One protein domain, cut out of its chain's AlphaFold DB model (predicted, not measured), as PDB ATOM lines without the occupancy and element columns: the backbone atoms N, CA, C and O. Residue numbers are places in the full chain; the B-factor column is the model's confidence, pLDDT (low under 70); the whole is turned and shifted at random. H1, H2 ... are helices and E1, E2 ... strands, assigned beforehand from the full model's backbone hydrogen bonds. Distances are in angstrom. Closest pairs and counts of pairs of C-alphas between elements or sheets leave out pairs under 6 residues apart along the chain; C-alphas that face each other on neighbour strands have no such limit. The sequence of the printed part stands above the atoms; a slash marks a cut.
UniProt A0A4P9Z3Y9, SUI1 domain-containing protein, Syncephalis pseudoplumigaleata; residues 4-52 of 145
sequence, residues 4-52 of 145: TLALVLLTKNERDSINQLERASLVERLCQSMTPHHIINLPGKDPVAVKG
ATOM      1  N   THR A   4     355.302 113.340 271.499       86.81
ATOM      2  CA  THR A   4     354.499 112.114 271.393       86.81
ATOM      3  C   THR A   4     353.147 112.307 272.070       86.81
ATOM      4  O   THR A   4     352.110 111.950 271.508       86.81
ATOM      5  N   LEU A   5     353.137 112.948 273.240       84.50
ATOM      6  CA  LEU A   5     351.907 113.267 273.959       84.50
ATOM      7  C   LEU A   5     351.022 114.261 273.184       84.50
ATOM      8  O   LEU A   5     349.806 114.080 273.108       84.50
ATOM      9  N   ALA A   6     351.625 115.273 272.555       86.06
ATOM     10  CA  ALA A   6     350.924 116.245 271.716       86.06
ATOM     11  C   ALA A   6     350.264 115.591 270.491       86.06
ATOM     12  O   ALA A   6     349.147 115.950 270.119       86.06
ATOM     13  N   LEU A   7     350.917 114.596 269.881       85.75
ATOM     14  CA  LEU A   7     350.383 113.892 268.715       85.75
ATOM     15  C   LEU A   7     349.110 113.094 269.039       85.75
ATOM     16  O   LEU A   7     348.198 113.057 268.210       85.75
ATOM     17  N   VAL A   8     349.056 112.489 270.229       85.44
ATOM     18  CA  VAL A   8     347.930 111.660 270.688       85.44
ATOM     19  C   VAL A   8     346.785 112.508 271.253       85.44
ATOM     20  O   VAL A   8     345.625 112.194 271.003       85.44
ATOM     21  N   LEU A   9     347.087 113.579 271.998       86.56
ATOM     22  CA  LEU A   9     346.083 114.329 272.770       86.56
ATOM     23  C   LEU A   9     345.571 115.617 272.113       86.56
ATOM     24  O   LEU A   9     344.495 116.094 272.484       86.56
ATOM     25  N   LEU A  10     346.332 116.218 271.193       87.31
ATOM     26  CA  LEU A  10     345.958 117.482 270.557       87.31
ATOM     27  C   LEU A  10     345.407 117.257 269.151       87.31
ATOM     28  O   LEU A  10     345.968 116.521 268.329       87.31
ATOM     29  N   THR A  11     344.327 117.974 268.847       85.31
ATOM     30  CA  THR A  11     343.793 118.049 267.486       85.31
ATOM     31  C   THR A  11     344.748 118.826 266.574       85.31
ATOM     32  O   THR A  11     345.593 119.588 267.043       85.31
ATOM     33  N   LYS A  12     344.628 118.662 265.248       82.56
ATOM     34  CA  LYS A  12     345.543 119.295 264.275       82.56
ATOM     35  C   LYS A  12     345.668 120.816 264.446       82.56
ATOM     36  O   LYS A  12     346.750 121.336 264.224       82.56
ATOM     37  N   ASN A  13     344.602 121.485 264.885       81.88
ATOM     38  CA  ASN A  13     344.556 122.941 265.050       81.88
ATOM     39  C   ASN A  13     345.129 123.415 266.397       81.88
ATOM     40  O   ASN A  13     345.522 124.565 266.538       81.88
ATOM     41  N   GLU A  14     345.170 122.537 267.401       83.88
ATOM     42  CA  GLU A  14     345.647 122.867 268.749       83.88
ATOM     43  C   GLU A  14     347.162 122.690 268.900       83.88
ATOM     44  O   GLU A  14     347.750 123.248 269.824       83.88
ATOM     45  N   ARG A  15     347.800 121.931 267.999       80.31
ATOM     46  CA  ARG A  15     349.217 121.539 268.096       80.31
ATOM     47  C   ARG A  15     350.191 122.713 268.098       80.31
ATOM     48  O   ARG A  15     351.196 122.636 268.792       80.31
ATOM     49  N   ASP A  16     349.865 123.785 267.384       78.50
ATOM     50  CA  ASP A  16     350.723 124.973 267.299       78.50
ATOM     51  C   ASP A  16     350.439 125.988 268.420       78.50
ATOM     52  O   ASP A  16     351.236 126.890 268.671       78.50
ATOM     53  N   SER A  17     349.302 125.840 269.110       80.69
ATOM     54  CA  SER A  17     348.778 126.839 270.055       80.69
ATOM     55  C   SER A  17     348.881 126.397 271.517       80.69
ATOM     56  O   SER A  17     349.043 127.227 272.412       80.69
ATOM     57  N   ILE A  18     348.765 125.092 271.788       82.81
ATOM     58  CA  ILE A  18     348.658 124.544 273.142       82.81
ATOM     59  C   ILE A  18     349.960 123.843 273.532       82.81
ATOM     60  O   ILE A  18     350.241 122.723 273.115       82.81
ATOM     61  N   ASN A  19     350.718 124.476 274.427       81.56
ATOM     62  CA  ASN A  19     351.973 123.922 274.947       81.56
ATOM     63  C   ASN A  19     351.849 123.315 276.351       81.56
ATOM     64  O   ASN A  19     352.758 122.596 276.790       81.56
ATOM     65  N   GLN A  20     350.740 123.584 277.044       84.81
ATOM     66  CA  GLN A  20     350.450 123.136 278.404       84.81
ATOM     67  C   GLN A  20     348.949 122.862 278.561       84.81
ATOM     68  O   GLN A  20     348.120 123.558 277.983       84.81
ATOM     69  N   LEU A  21     348.614 121.841 279.347       85.88
ATOM     70  CA  LEU A  21     347.252 121.486 279.734       85.88
ATOM     71  C   LEU A  21     347.259 121.101 281.211       85.88
ATOM     72  O   LEU A  21     348.255 120.574 281.715       85.88
ATOM     73  N   GLU A  22     346.141 121.323 281.892       91.75
ATOM     74  CA  GLU A  22     345.968 120.823 283.249       91.75
ATOM     75  C   GLU A  22     345.999 119.294 283.276       91.75
ATOM     76  O   GLU A  22     345.532 118.612 282.357       91.75
ATOM     77  N   ARG A  23     346.515 118.734 284.376       90.75
ATOM     78  CA  ARG A  23     346.623 117.281 284.553       90.75
ATOM     79  C   ARG A  23     345.277 116.574 284.385       90.75
ATOM     80  O   ARG A  23     345.242 115.491 283.809       90.75
ATOM     81  N   ALA A  24     344.187 117.172 284.866       93.12
ATOM     82  CA  ALA A  24     342.848 116.609 284.720       93.12
ATOM     83  C   ALA A  24     342.444 116.490 283.239       93.12
ATOM     84  O   ALA A  24     342.092 115.403 282.785       93.12
ATOM     85  N   SER A  25     342.602 117.569 282.465       89.94
ATOM     86  CA  SER A  25     342.284 117.592 281.032       89.94
ATOM     87  C   SER A  25     343.172 116.657 280.208       89.94
ATOM     88  O   SER A  25     342.707 116.065 279.237       89.94
ATOM     89  N   LEU A  26     344.445 116.491 280.589       89.81
ATOM     90  CA  LEU A  26     345.346 115.520 279.959       89.81
ATOM     91  C   LEU A  26     344.827 114.090 280.102       89.81
ATOM     92  O   LEU A  26     344.759 113.358 279.118       89.81
ATOM     93  N   VAL A  27     344.465 113.702 281.327       90.81
ATOM     94  CA  VAL A  27     343.952 112.359 281.619       90.81
ATOM     95  C   VAL A  27     342.630 112.128 280.893       90.81
ATOM     96  O   VAL A  27     342.451 111.076 280.289       90.81
ATOM     97  N   GLU A  28     341.738 113.117 280.882       91.00
ATOM     98  CA  GLU A  28     340.456 113.019 280.184       91.00
ATOM     99  C   GLU A  28     340.634 112.810 278.674       91.00
ATOM    100  O   GLU A  28     340.102 111.846 278.121       91.00
ATOM    101  N   ARG A  29     341.441 113.653 278.012       90.25
ATOM    102  CA  ARG A  29     341.739 113.514 276.577       90.25
ATOM    103  C   ARG A  29     342.408 112.176 276.269       90.25
ATOM    104  O   ARG A  29     342.097 111.549 275.258       90.25
ATOM    105  N   LEU A  30     343.293 111.708 277.151       90.31
ATOM    106  CA  LEU A  30     343.955 110.416 276.991       90.31
ATOM    107  C   LEU A  30     342.939 109.275 277.060       90.31
ATOM    108  O   LEU A  30     342.904 108.443 276.155       90.31
ATOM    109  N   CYS A  31     342.071 109.264 278.071       89.25
ATOM    110  CA  CYS A  31     341.008 108.271 278.191       89.25
ATOM    111  C   CYS A  31     340.049 108.292 276.990       89.25
ATOM    112  O   CYS A  31     339.659 107.229 276.517       89.25
ATOM    113  N   GLN A  32     339.707 109.471 276.463       87.88
ATOM    114  CA  GLN A  32     338.850 109.616 275.278       87.88
ATOM    115  C   GLN A  32     339.523 109.138 273.981       87.88
ATOM    116  O   GLN A  32     338.839 108.662 273.078       87.88
ATOM    117  N   SER A  33     340.852 109.245 273.883       87.50
ATOM    118  CA  SER A  33     341.621 108.738 272.736       87.50
ATOM    119  C   SER A  33     341.738 107.207 272.714       87.50
ATOM    120  O   SER A  33     341.992 106.615 271.663       87.50
ATOM    121  N   MET A  34     341.548 106.552 273.863       88.62
ATOM    122  CA  MET A  34     341.594 105.098 273.979       88.62
ATOM    123  C   MET A  34     340.290 104.459 273.496       88.62
ATOM    124  O   MET A  34     339.194 104.990 273.658       88.62
ATOM    125  N   THR A  35     340.394 103.258 272.926       88.81
ATOM    126  CA  THR A  35     339.203 102.474 272.582       88.81
ATOM    127  C   THR A  35     338.557 101.935 273.866       88.81
ATOM    128  O   THR A  35     339.270 101.345 274.683       88.81
ATOM    129  N   PRO A  36     337.232 102.074 274.054       87.44
ATOM    130  CA  PRO A  36     336.553 101.568 275.240       87.44
ATOM    131  C   PRO A  36     336.633 100.039 275.306       87.44
ATOM    132  O   PRO A  36     336.423  99.353 274.304       87.44
ATOM    133  N   HIS A  37     336.927  99.520 276.495       87.88
ATOM    134  CA  HIS A  37     336.958  98.095 276.813       87.88
ATOM    135  C   HIS A  37     336.389  97.883 278.215       87.88
ATOM    136  O   HIS A  37     336.454  98.776 279.060       87.88
ATOM    137  N   HIS A  38     335.856  96.694 278.472       86.81
ATOM    138  CA  HIS A  38     335.380  96.292 279.789       86.81
ATOM    139  C   HIS A  38     335.772  94.846 280.091       86.81
ATOM    140  O   HIS A  38     336.034  94.058 279.185       86.81
ATOM    141  N   ILE A  39     335.838  94.506 281.377       87.31
ATOM    142  CA  ILE A  39     336.150  93.152 281.841       87.31
ATOM    143  C   ILE A  39     334.906  92.585 282.507       87.31
ATOM    144  O   ILE A  39     334.333  93.211 283.401       87.31
ATOM    145  N   ILE A  40     334.506  91.394 282.076       85.50
ATOM    146  CA  ILE A  40     333.392  90.656 282.659       85.50
ATOM    147  C   ILE A  40     333.972  89.555 283.538       85.50
ATOM    148  O   ILE A  40     334.693  88.684 283.057       85.50
ATOM    149  N   ASN A  41     333.634  89.599 284.826       87.38
ATOM    150  CA  ASN A  41     333.993  88.571 285.792       87.38
ATOM    151  C   ASN A  41     332.725  87.824 286.219       87.38
ATOM    152  O   ASN A  41     331.894  88.377 286.943       87.38
ATOM    153  N   LEU A  42     332.561  86.593 285.732       82.12
ATOM    154  CA  LEU A  42     331.442  85.724 286.088       82.12
ATOM    155  C   LEU A  42     331.918  84.644 287.067       82.12
ATOM    156  O   LEU A  42     332.990  84.075 286.857       82.12
ATOM    157  N   PRO A  43     331.123  84.295 288.095       82.38
ATOM    158  CA  PRO A  43     331.468  83.204 288.999       82.38
ATOM    159  C   PRO A  43     331.737  81.898 288.238       82.38
ATOM    160  O   PRO A  43     330.898  81.441 287.462       82.38
ATOM    161  N   GLY A  44     332.907  81.298 288.466       82.38
ATOM    162  CA  GLY A  44     333.294  80.026 287.847       82.38
ATOM    163  C   GLY A  44     333.775  80.117 286.394       82.38
ATOM    164  O   GLY A  44     333.909  79.077 285.755       82.38
ATOM    165  N   LYS A  45     334.034  81.321 285.865       81.88
ATOM    166  CA  LYS A  45     334.669  81.531 284.552       81.88
ATOM    167  C   LYS A  45     335.861  82.474 284.673       81.88
ATOM    168  O   LYS A  45     335.880  83.341 285.544       81.88
ATOM    169  N   ASP A  46     336.823  82.333 283.767       85.56
ATOM    170  CA  ASP A  46     337.934  83.274 283.672       85.56
ATOM    171  C   ASP A  46     337.450  84.667 283.232       85.56
ATOM    172  O   ASP A  46     336.515  84.765 282.426       85.56
ATOM    173  N   PRO A  47     338.066  85.757 283.731       87.44
ATOM    174  CA  PRO A  47     337.723  87.110 283.316       87.44
ATOM    175  C   PRO A  47     337.904  87.298 281.807       87.44
ATOM    176  O   PRO A  47     338.977  87.040 281.263       87.44
ATOM    177  N   VAL A  48     336.870  87.804 281.134       85.56
ATOM    178  CA  VAL A  48     336.900  88.041 279.684       85.56
ATOM    179  C   VAL A  48     336.975  89.537 279.407       85.56
ATOM    180  O   VAL A  48     336.125  90.305 279.861       85.56
ATOM    181  N   ALA A  49     337.985  89.949 278.639       86.38
ATOM    182  CA  ALA A  49     338.095  91.307 278.122       86.38
ATOM    183  C   ALA A  49     337.219  91.462 276.872       86.38
ATOM    184  O   ALA A  49     337.391  90.754 275.880       86.38
ATOM    185  N   VAL A  50     336.288  92.409 276.920       84.81
ATOM    186  CA  VAL A  50     335.340  92.691 275.845       84.81
ATOM    187  C   VAL A  50     335.600  94.086 275.303       84.81
ATOM    188  O   VAL A  50     335.732  95.065 276.045       84.81
ATOM    189  N   LYS A  51     335.694  94.176 273.978       84.94
ATOM    190  CA  LYS A  51     335.865  95.440 273.267       84.94
ATOM    191  C   LYS A  51     334.530  96.170 273.165       84.94
ATOM    192  O   LYS A  51     333.514  95.563 272.844       84.94
ATOM    193  N   GLY A  52     334.560  97.483 273.355       83.62
ATOM    194  CA  GLY A  52     333.404  98.354 273.201       83.62
ATOM    195  C   GLY A  52     332.880  98.912 274.518       83.62
ATOM    196  O   GLY A  52     333.293  98.532 275.619       83.62
TER     197      GLY A  52
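AT A GLANCE: This is residues 4 to 52 of the 145 residues of the protein "SUI1 domain-containing protein" of Syncephalis pseudoplumigaleata (UniProt A0A4P9Z3Y9). The model is long and narrow, with a helical part at one end and a two-stranded hairpin, E1 and E2, reaching away at the other. In the helical part the short helix H1 packs crosswise on the longer H2, and residues 10 to 22 make a wide loop from one to the other. The printed part has 49 residues, with two named helices followed by two named strands, H1 H2 E1 E2; the sheet, in the order E1 - E2, is antiparallel and the class is mixed, helices and strands. The whole is extended, with a radius of gyration of the C-alphas of 16.3 A and spans of 52 by 19 by 15 A.

IN THESE COORDINATES: H1, residues 4 to 9, begins with C-alpha 4 at (354.499, 112.114, 271.393). H2, residues 23 to 33, measures 15.4 A from C-alpha 23 at (346.623, 117.281, 284.553) to C-alpha 33. E1 is residues 37 to 40, 10.1 A long, and E2 is residues 48 to 51, ending with C-alpha 51 at (335.865, 95.440, 273.267).

HOW THE PARTS SIT: H1 and H2 touch, and their closest C-alphas, of Leu 9 and Arg 29, are 5.8 A apart. Their lines are about perpendicular, at 77 degrees. In both helices every O i to N i+4 pair is within hydrogen-bond range. E1 and E2 form a hairpin, antiparallel at 152 degrees, with N 38 and O 50 at 2.9 A and N 50 and O 38 at 2.8 A, within hydrogen-bond range. H1 is apart from E1 and E2, and H2 is apart from E2.

THE WHOLE: The two C-alphas farthest apart, of Ser 17 and Gly 44, are 52.4 A from each other. The link from H1 to H2 is long, with 13 residues; H2 to E1 is tight, and E1 to E2 is short. The printed part has no cut. Its mean pLDDT is 86.1, and no printed residue is under 70.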